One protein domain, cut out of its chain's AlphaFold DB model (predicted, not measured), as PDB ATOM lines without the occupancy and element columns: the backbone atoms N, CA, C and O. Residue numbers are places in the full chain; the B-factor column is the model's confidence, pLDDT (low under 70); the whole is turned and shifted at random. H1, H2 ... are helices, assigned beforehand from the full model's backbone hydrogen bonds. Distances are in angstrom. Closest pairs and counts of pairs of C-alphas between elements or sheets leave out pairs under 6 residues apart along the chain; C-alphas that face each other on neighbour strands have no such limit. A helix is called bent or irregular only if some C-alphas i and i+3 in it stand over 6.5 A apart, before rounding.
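AT A GLANCE: This is residues 499 to 567 of the 1111 residues of the protein "Hypothetical protein" of Rotaria socialis (UniProt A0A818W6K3). Two helices, H1 and H2, make a hairpin; H4 crosses over one side of it, against H1, and the short H3 bridges H2 and H4 at one end. The short, irregular H5 lies off this group and touches no helix, and residues 562 to 567 follow it. The printed part has 69 residues, with five named helices in the order H1, H2, H3, H4, H5 and no named strand; the class is all helix. It is compact, with a radius of gyration of the C-alphas of 11.3 A and spans of 29 by 25 by 17 A.

HOW THE PARTS SIT: H1, residues 499 to 510, and H2, residues 516 to 528, form a helical hairpin and touch, the closest C-alphas being those of Asn 506 and Ser 519, 5.5 A apart. They run opposite ways at a shallow tilt of 34.7 degrees, only just short of steep. H3, residues 530 to 536, touches H2 only at the corner, with Leu 526 and Trp 533 closest, their C-alphas 5.2 A apart. H4, residues 539 to 550, touches H3 only at the corner, with the C-alphas of Ala 536 and Leu 542 closest at 4.6 A. H4 touches H1, the same way at a steep tilt of 40 degrees, with the C-alphas of Val 505 and Cys 546 closest at 6.9 A. H5, residues 555 to 561, is apart from H1, H2 and H3. In H1, H2, H3 and H4 every O i to N i+4 pair is within hydrogen-bond range; in H5 1 of 3 is, beside 2 of 4 O i to N i+3 pairs.

IN THESE COORDINATES: H1 begins at C-alpha 499 (135.965, 205.930, 171.313) and is 16.5 A long, H2 18.7 A, H3 9.7 A and H4 16.3 A. H5, 9.8 A long, ends at C-alpha 561 (143.259, 193.528, 150.957); it is irregular, with C-alphas 556 and 559 7.4 A apart.

THE WHOLE: The C-alphas of Asp 513 and Glu 567, the two farthest apart, are 29.7 A apart. The printed part has no cut, and the four links between helices are tight. Mean pLDDT of the printed part is 70.6; residues 513 to 516, 528, 530 and 552 to 566 are under 70.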
ATOM      1  N   ALA A 499     137.374 205.561 171.349       76.88
ATOM      2  CA  ALA A 499     135.965 205.930 171.313       76.88
ATOM      3  C   ALA A 499     135.716 207.090 170.336       76.88
ATOM      4  O   ALA A 499     134.764 207.037 169.559       76.88
ATOM      5  N   ASN A 500     136.592 208.101 170.327       80.75
ATOM      6  CA  ASN A 500     136.513 209.225 169.392       80.75
ATOM      7  C   ASN A 500     136.659 208.764 167.936       80.75
ATOM      8  O   ASN A 500     135.868 209.194 167.103       80.75
ATOM      9  N   ILE A 501     137.601 207.860 167.635       82.94
ATOM     10  CA  ILE A 501     137.775 207.279 166.291       82.94
ATOM     11  C   ILE A 501     136.486 206.577 165.859       82.94
ATOM     12  O   ILE A 501     135.975 206.837 164.774       82.94
ATOM     13  N   THR A 502     135.925 205.731 166.730       85.62
ATOM     14  CA  THR A 502     134.676 205.001 166.456       85.62
ATOM     15  C   THR A 502     133.525 205.958 166.137       85.62
ATOM     16  O   THR A 502     132.835 205.785 165.135       85.62
ATOM     17  N   MET A 503     133.345 207.000 166.951       81.31
ATOM     18  CA  MET A 503     132.301 208.004 166.738       81.31
ATOM     19  C   MET A 503     132.522 208.813 165.456       81.31
ATOM     20  O   MET A 503     131.583 208.978 164.682       81.31
ATOM     21  N   TYR A 504     133.751 209.280 165.213       84.25
ATOM     22  CA  TYR A 504     134.095 210.060 164.025       84.25
ATOM     23  C   TYR A 504     133.852 209.265 162.741       84.25
ATOM     24  O   TYR A 504     133.254 209.785 161.804       84.25
ATOM     25  N   VAL A 505     134.279 207.996 162.700       85.75
ATOM     26  CA  VAL A 505     134.050 207.110 161.550       85.75
ATOM     27  C   VAL A 505     132.554 206.942 161.298       85.75
ATOM     28  O   VAL A 505     132.104 207.178 160.180       85.75
ATOM     29  N   ASN A 506     131.772 206.607 162.325       85.25
ATOM     30  CA  ASN A 506     130.327 206.420 162.174       85.25
ATOM     31  C   ASN A 506     129.650 207.686 161.637       85.25
ATOM     32  O   ASN A 506     128.932 207.624 160.641       85.25
ATOM     33  N   GLN A 507     129.957 208.840 162.230       80.56
ATOM     34  CA  GLN A 507     129.398 210.120 161.811       80.56
ATOM     35  C   GLN A 507     129.821 210.507 160.384       80.56
ATOM     36  O   GLN A 507     129.022 211.044 159.617       80.56
ATOM     37  N   PHE A 508     131.072 210.234 160.002       81.19
ATOM     38  CA  PHE A 508     131.570 210.532 158.662       81.19
ATOM     39  C   PHE A 508     130.775 209.790 157.581       81.19
ATOM     40  O   PHE A 508     130.430 210.405 156.572       81.19
ATOM     41  N   PHE A 509     130.490 208.499 157.789       80.12
ATOM     42  CA  PHE A 509     129.740 207.673 156.836       80.12
ATOM     43  C   PHE A 509     128.228 207.919 156.887       80.12
ATOM     44  O   PHE A 509     127.583 207.874 155.841       80.12
ATOM     45  N   GLU A 510     127.677 208.266 158.054       78.75
ATOM     46  CA  GLU A 510     126.284 208.715 158.188       78.75
ATOM     47  C   GLU A 510     126.023 209.970 157.342       78.75
ATOM     48  O   GLU A 510     125.054 210.027 156.592       78.75
ATOM     49  N   GLN A 511     126.946 210.939 157.360       72.88
ATOM     50  CA  GLN A 511     126.854 212.163 156.549       72.88
ATOM     51  C   GLN A 511     126.990 211.933 155.030       72.88
ATOM     52  O   GLN A 511     126.756 212.858 154.253       72.88
ATOM     53  N   LEU A 512     127.400 210.738 154.591       70.25
ATOM     54  CA  LEU A 512     127.527 210.374 153.175       70.25
ATOM     55  C   LEU A 512     126.340 209.541 152.652       70.25
ATOM     56  O   LEU A 512     126.402 209.077 151.512       70.25
ATOM     57  N   ASP A 513     125.281 209.352 153.451       62.06
ATOM     58  CA  ASP A 513     124.156 208.446 153.160       62.06
ATOM     59  C   ASP A 513     124.620 207.006 152.824       62.06
ATOM     60  O   ASP A 513     124.012 206.300 152.013       62.06
ATOM     61  N   GLU A 514     125.740 206.553 153.409       61.00
ATOM     62  CA  GLU A 514     126.275 205.201 153.211       61.00
ATOM     63  C   GLU A 514     125.896 204.255 154.366       61.00
ATOM     64  O   GLU A 514     125.733 204.667 155.511       61.00
ATOM     65  N   ASN A 515     125.735 202.959 154.064       58.97
ATOM     66  CA  ASN A 515     125.248 201.962 155.026       58.97
ATOM     67  C   ASN A 515     126.183 201.811 156.242       58.97
ATOM     68  O   ASN A 515     127.400 201.708 156.084       58.97
ATOM     69  N   GLU A 516     125.595 201.606 157.429       64.00
ATOM     70  CA  GLU A 516     126.267 201.290 158.709       64.00
ATOM     71  C   GLU A 516     127.337 200.180 158.576       64.00
ATOM     72  O   GLU A 516     128.367 200.196 159.251       64.00
ATOM     73  N   SER A 517     127.164 199.265 157.616       70.69
ATOM     74  CA  SER A 517     128.121 198.203 157.282       70.69
ATOM     75  C   SER A 517     129.527 198.697 156.907       70.69
ATOM     76  O   SER A 517     130.496 198.022 157.251       70.69
ATOM     77  N   GLU A 518     129.676 199.828 156.210       73.88
ATOM     78  CA  GLU A 518     130.996 200.311 155.764       73.88
ATOM     79  C   GLU A 518     131.813 200.895 156.918       73.88
ATOM     80  O   GLU A 518     133.011 200.620 157.033       73.88
ATOM     81  N   SER A 519     131.142 201.613 157.825       82.38
ATOM     82  CA  SER A 519     131.745 202.118 159.061       82.38
ATOM     83  C   SER A 519     132.303 200.974 159.916       82.38
ATOM     84  O   SER A 519     133.459 201.007 160.341       82.38
ATOM     85  N   GLN A 520     131.533 199.890 160.065       81.31
ATOM     86  CA  GLN A 520     131.936 198.728 160.847       81.31
ATOM     87  C   GLN A 520     133.096 197.961 160.190       81.31
ATOM     88  O   GLN A 520     133.980 197.462 160.895       81.31
ATOM     89  N   HIS A 521     133.134 197.877 158.855       81.12
ATOM     90  CA  HIS A 521     134.248 197.258 158.134       81.12
ATOM     91  C   HIS A 521     135.546 198.051 158.283       81.12
ATOM     92  O   HIS A 521     136.578 197.445 158.576       81.12
ATOM     93  N   LEU A 522     135.503 199.384 158.153       83.94
ATOM     94  CA  LEU A 522     136.677 200.223 158.389       83.94
ATOM     95  C   LEU A 522     137.171 200.082 159.832       83.94
ATOM     96  O   LEU A 522     138.361 199.892 160.051       83.94
ATOM     97  N   LEU A 523     136.276 200.107 160.822       84.25
ATOM     98  CA  LEU A 523     136.666 199.965 162.230       84.25
ATOM     99  C   LEU A 523     137.287 198.603 162.535       84.25
ATOM    100  O   LEU A 523     138.266 198.524 163.274       84.25
ATOM    101  N   THR A 524     136.739 197.534 161.956       81.06
ATOM    102  CA  THR A 524     137.302 196.183 162.090       81.06
ATOM    103  C   THR A 524     138.682 196.114 161.437       81.06
ATOM    104  O   THR A 524     139.612 195.565 162.026       81.06
ATOM    105  N   TYR A 525     138.842 196.734 160.265       80.31
ATOM    106  CA  TYR A 525     140.122 196.827 159.572       80.31
ATOM    107  C   TYR A 525     141.164 197.615 160.380       80.31
ATOM    108  O   TYR A 525     142.259 197.109 160.617       80.31
ATOM    109  N   LEU A 526     140.824 198.809 160.870       79.75
ATOM    110  CA  LEU A 526     141.741 199.638 161.648       79.75
ATOM    111  C   LEU A 526     142.180 198.912 162.930       79.75
ATOM    112  O   LEU A 526     143.369 198.852 163.211       79.75
ATOM    113  N   LYS A 527     141.255 198.279 163.665       78.38
ATOM    114  CA  LYS A 527     141.578 197.516 164.888       78.38
ATOM    115  C   LYS A 527     142.455 196.292 164.626       78.38
ATOM    116  O   LYS A 527     143.159 195.845 165.525       78.38
ATOM    117  N   SER A 528     142.406 195.741 163.414       68.44
ATOM    118  CA  SER A 528     143.242 194.601 163.024       68.44
ATOM    119  C   SER A 528     144.693 194.991 162.701       68.44
ATOM    120  O   SER A 528     145.559 194.119 162.688       68.44
ATOM    121  N   ASN A 529     144.978 196.279 162.463       70.88
ATOM    122  CA  ASN A 529     146.301 196.774 162.079       70.88
ATOM    123  C   ASN A 529     146.762 197.893 163.028       70.88
ATOM    124  O   ASN A 529     146.439 199.062 162.831       70.88
ATOM    125  N   THR A 530     147.547 197.529 164.046       68.94
ATOM    126  CA  THR A 530     147.968 198.424 165.142       68.94
ATOM    127  C   THR A 530     148.724 199.668 164.665       68.94
ATOM    128  O   THR A 530     148.500 200.760 165.180       68.94
ATOM    129  N   LYS A 531     149.559 199.558 163.623       71.06
ATOM    130  CA  LYS A 531     150.307 200.705 163.076       71.06
ATOM    131  C   LYS A 531     149.385 201.744 162.438       71.06
ATOM    132  O   LYS A 531     149.527 202.940 162.684       71.06
ATOM    133  N   ILE A 532     148.420 201.291 161.635       76.12
ATOM    134  CA  ILE A 532     147.434 202.181 161.006       76.12
ATOM    135  C   ILE A 532     146.446 202.707 162.054       76.12
ATOM    136  O   ILE A 532     146.069 203.879 161.989       76.12
ATOM    137  N   TRP A 533     146.081 201.888 163.047       76.81
ATOM    138  CA  TRP A 533     145.309 202.327 164.212       76.81
ATOM    139  C   TRP A 533     145.992 203.509 164.911       76.81
ATOM    140  O   TRP A 533     145.367 204.550 165.086       76.81
ATOM    141  N   GLY A 534     147.297 203.403 165.186       72.44
ATOM    142  CA  GLY A 534     148.116 204.484 165.744       72.44
ATOM    143  C   GLY A 534     148.037 205.787 164.937       72.44
ATOM    144  O   GLY A 534     147.868 206.867 165.501       72.44
ATOM    145  N   ILE A 535     148.091 205.694 163.606       77.06
ATOM    146  CA  ILE A 535     147.983 206.850 162.700       77.06
ATOM    147  C   ILE A 535     146.577 207.477 162.745       77.06
ATOM    148  O   ILE A 535     146.450 208.702 162.684       77.06
ATOM    149  N   ALA A 536     145.528 206.664 162.894       82.56
ATOM    150  CA  ALA A 536     144.135 207.111 162.959       82.56
ATOM    151  C   ALA A 536     143.806 207.956 164.207       82.56
ATOM    152  O   ALA A 536     142.803 208.671 164.213       82.56
ATOM    153  N   HIS A 537     144.652 207.952 165.241       79.69
ATOM    154  CA  HIS A 537     144.512 208.873 166.375       79.69
ATOM    155  C   HIS A 537     144.747 210.344 165.988       79.69
ATOM    156  O   HIS A 537     144.294 211.249 166.693       79.69
ATOM    157  N   ILE A 538     145.418 210.598 164.858       76.00
ATOM    158  CA  ILE A 538     145.614 211.941 164.309       76.00
ATOM    159  C   ILE A 538     144.417 212.278 163.402       76.00
ATOM    160  O   ILE A 538     144.261 211.653 162.349       76.00
ATOM    161  N   PRO A 539     143.594 213.296 163.738       80.44
ATOM    162  CA  PRO A 539     142.328 213.557 163.046       80.44
ATOM    163  C   PRO A 539     142.443 213.742 161.528       80.44
ATOM    164  O   PRO A 539     141.629 213.206 160.782       80.44
ATOM    165  N   VAL A 540     143.476 214.449 161.050       79.00
ATOM    166  CA  VAL A 540     143.694 214.660 159.604       79.00
ATOM    167  C   VAL A 540     143.951 213.341 158.869       79.00
ATOM    168  O   VAL A 540     143.456 213.143 157.760       79.00
ATOM    169  N   HIS A 541     144.710 212.429 159.480       82.69
ATOM    170  CA  HIS A 541     144.972 211.120 158.884       82.69
ATOM    171  C   HIS A 541     143.716 210.259 158.885       82.69
ATOM    172  O   HIS A 541     143.424 209.634 157.869       82.69
ATOM    173  N   LEU A 542     142.935 210.277 159.969       85.69
ATOM    174  CA  LEU A 542     141.649 209.582 160.014       85.69
ATOM    175  C   LEU A 542     140.683 210.095 158.942       85.69
ATOM    176  O   LEU A 542     140.055 209.290 158.260       85.69
ATOM    177  N   GLU A 543     140.592 211.411 158.739       83.75
ATOM    178  CA  GLU A 543     139.755 211.988 157.682       83.75
ATOM    179  C   GLU A 543     140.172 211.481 156.293       83.75
ATOM    180  O   GLU A 543     139.315 211.078 155.505       83.75
ATOM    181  N   LEU A 544     141.476 211.431 156.003       82.00
ATOM    182  CA  LEU A 544     141.995 210.899 154.740       82.00
ATOM    183  C   LEU A 544     141.751 209.393 154.588       82.00
ATOM    184  O   LEU A 544     141.357 208.953 153.509       82.00
ATOM    185  N   ILE A 545     141.919 208.612 155.657       84.06
ATOM    186  CA  ILE A 545     141.598 207.177 155.681       84.06
ATOM    187  C   ILE A 545     140.115 206.965 155.355       84.06
ATOM    188  O   ILE A 545     139.788 206.168 154.475       84.06
ATOM    189  N   CYS A 546     139.215 207.710 156.004       83.88
ATOM    190  CA  CYS A 546     137.782 207.656 155.727       83.88
ATOM    191  C   CYS A 546     137.467 208.053 154.275       83.88
ATOM    192  O   CYS A 546     136.674 207.386 153.611       83.88
ATOM    193  N   CYS A 547     138.130 209.087 153.745       80.19
ATOM    194  CA  CYS A 547     137.975 209.512 152.352       80.19
ATOM    195  C   CYS A 547     138.383 208.415 151.356       80.19
ATOM    196  O   CYS A 547     137.649 208.161 150.400       80.19
ATOM    197  N   ILE A 548     139.515 207.741 151.583       79.44
ATOM    198  CA  ILE A 548     139.958 206.607 150.755       79.44
ATOM    199  C   ILE A 548     138.946 205.466 150.840       79.44
ATOM    200  O   ILE A 548     138.570 204.895 149.817       79.44
ATOM    201  N   TRP A 549     138.479 205.157 152.051       77.88
ATOM    202  CA  TRP A 549     137.571 204.040 152.295       77.88
ATOM    203  C   TRP A 549     136.178 204.245 151.682       77.88
ATOM    204  O   TRP A 549     135.577 203.286 151.189       77.88
ATOM    205  N   SER A 550     135.695 205.492 151.655       74.12
ATOM    206  CA  SER A 550     134.430 205.886 151.012       74.12
ATOM    207  C   SER A 550     134.461 205.817 149.478       74.12
ATOM    208  O   SER A 550     133.416 205.800 148.826       74.12
ATOM    209  N   ASP A 551     135.643 205.745 148.850       70.75
ATOM    210  CA  ASP A 551     135.725 205.633 147.394       70.75
ATOM    211  C   ASP A 551     135.314 204.217 146.935       70.75
ATOM    212  O   ASP A 551     136.096 203.258 146.934       70.75
ATOM    213  N   ARG A 552     134.048 204.088 146.500       52.78
ATOM    214  CA  ARG A 552     133.395 202.840 146.052       52.78
ATOM    215  C   ARG A 552     134.139 202.055 144.961       52.78
ATOM    216  O   ARG A 552     133.782 200.908 144.714       52.78
ATOM    217  N   LYS A 553     135.153 202.615 144.292       51.22
ATOM    218  CA  LYS A 553     135.951 201.886 143.284       51.22
ATOM    219  C   LYS A 553     137.225 201.255 143.848       51.22
ATOM    220  O   LYS A 553     137.621 200.204 143.356       51.22
ATOM    221  N   ILE A 554     137.796 201.813 144.919       52.03
ATOM    222  CA  ILE A 554     138.843 201.163 145.736       52.03
ATOM    223  C   ILE A 554     138.211 200.048 146.596       52.03
ATOM    224  O   ILE A 554     138.831 199.032 146.910       52.03
ATOM    225  N   SER A 555     136.906 200.173 146.864       43.59
ATOM    226  CA  SER A 555     136.063 199.157 147.499       43.59
ATOM    227  C   SER A 555     136.053 197.788 146.794       43.59
ATOM    228  O   SER A 555     135.977 196.756 147.451       43.59
ATOM    229  N   MET A 556     136.202 197.734 145.464       37.44
ATOM    230  CA  MET A 556     136.181 196.462 144.719       37.44
ATOM    231  C   MET A 556     137.428 195.584 144.943       37.44
ATOM    232  O   MET A 556     137.420 194.412 144.581       37.44
ATOM    233  N   THR A 557     138.481 196.117 145.572       46.16
ATOM    234  CA  THR A 557     139.667 195.358 146.014       46.16
ATOM    235  C   THR A 557     139.600 194.895 147.479       46.16
ATOM    236  O   THR A 557     140.518 194.211 147.937       46.16
ATOM    237  N   LYS A 558     138.506 195.201 148.206       48.03
ATOM    238  CA  LYS A 558     138.340 194.940 149.652       48.03
ATOM    239  C   LYS A 558     138.465 193.464 150.047       48.03
ATOM    240  O   LYS A 558     138.982 193.173 151.120       48.03
ATOM    241  N   GLU A 559     138.073 192.526 149.184       40.62
ATOM    242  CA  GLU A 559     138.191 191.084 149.466       40.62
ATOM    243  C   GLU A 559     139.629 190.543 149.326       40.62
ATOM    244  O   GLU A 559     139.959 189.511 149.911       40.62
ATOM    245  N   ALA A 560     140.514 191.250 148.610       37.75
ATOM    246  CA  ALA A 560     141.924 190.878 148.459       37.75
ATOM    247  C   ALA A 560     142.831 191.550 149.512       37.75
ATOM    248  O   ALA A 560     143.796 190.939 149.978       37.75
ATOM    249  N   SER A 561     142.506 192.780 149.934       41.00
ATOM    250  CA  SER A 561     143.259 193.528 150.957       41.00
ATOM    251  C   SER A 561     142.903 193.142 152.394       41.00
ATOM    252  O   SER A 561     143.717 193.335 153.286       41.00
ATOM    253  N   ALA A 562     141.734 192.537 152.641       38.00
ATOM    254  CA  ALA A 562     141.355 192.039 153.969       38.00
ATOM    255  C   ALA A 562     142.252 190.891 154.490       38.00
ATOM    256  O   ALA A 562     142.175 190.537 155.663       38.00
ATOM    257  N   LYS A 563     143.103 190.302 153.634       38.88
ATOM    258  CA  LYS A 563     144.054 189.232 153.992       38.88
ATOM    259  C   LYS A 563     145.525 189.659 153.997       38.88
ATOM    260  O   LYS A 563     146.370 188.845 154.356       38.88
ATOM    261  N   THR A 564     145.852 190.886 153.590       46.00
ATOM    262  CA  THR A 564     147.239 191.372 153.533       46.00
ATOM    263  C   THR A 564     147.396 192.609 154.405       46.00
ATOM    264  O   THR A 564     146.661 193.582 154.259       46.00
ATOM    265  N   THR A 565     148.347 192.568 155.337       52.62
ATOM    266  CA  THR A 565     148.714 193.723 156.157       52.62
ATOM    267  C   THR A 565     149.196 194.833 155.228       52.62
ATOM    268  O   THR A 565     150.229 194.699 154.582       52.62
ATOM    269  N   LEU A 566     148.415 195.905 155.107       60.19
ATOM    270  CA  LEU A 566     148.822 197.101 154.379       60.19
ATOM    271  C   LEU A 566     149.956 197.787 155.146       60.19
ATOM    272  O   LEU A 566     149.808 198.074 156.335       60.19
ATOM    273  N   GLU A 567     151.071 198.025 154.459       74.94
ATOM    274  CA  GLU A 567     152.220 198.751 155.000       74.94
ATOM    275  C   GLU A 567     151.916 200.253 155.121       74.94
ATOM    276  O   GLU A 567     151.067 200.787 154.393       74.94
TER     277      GLU A 567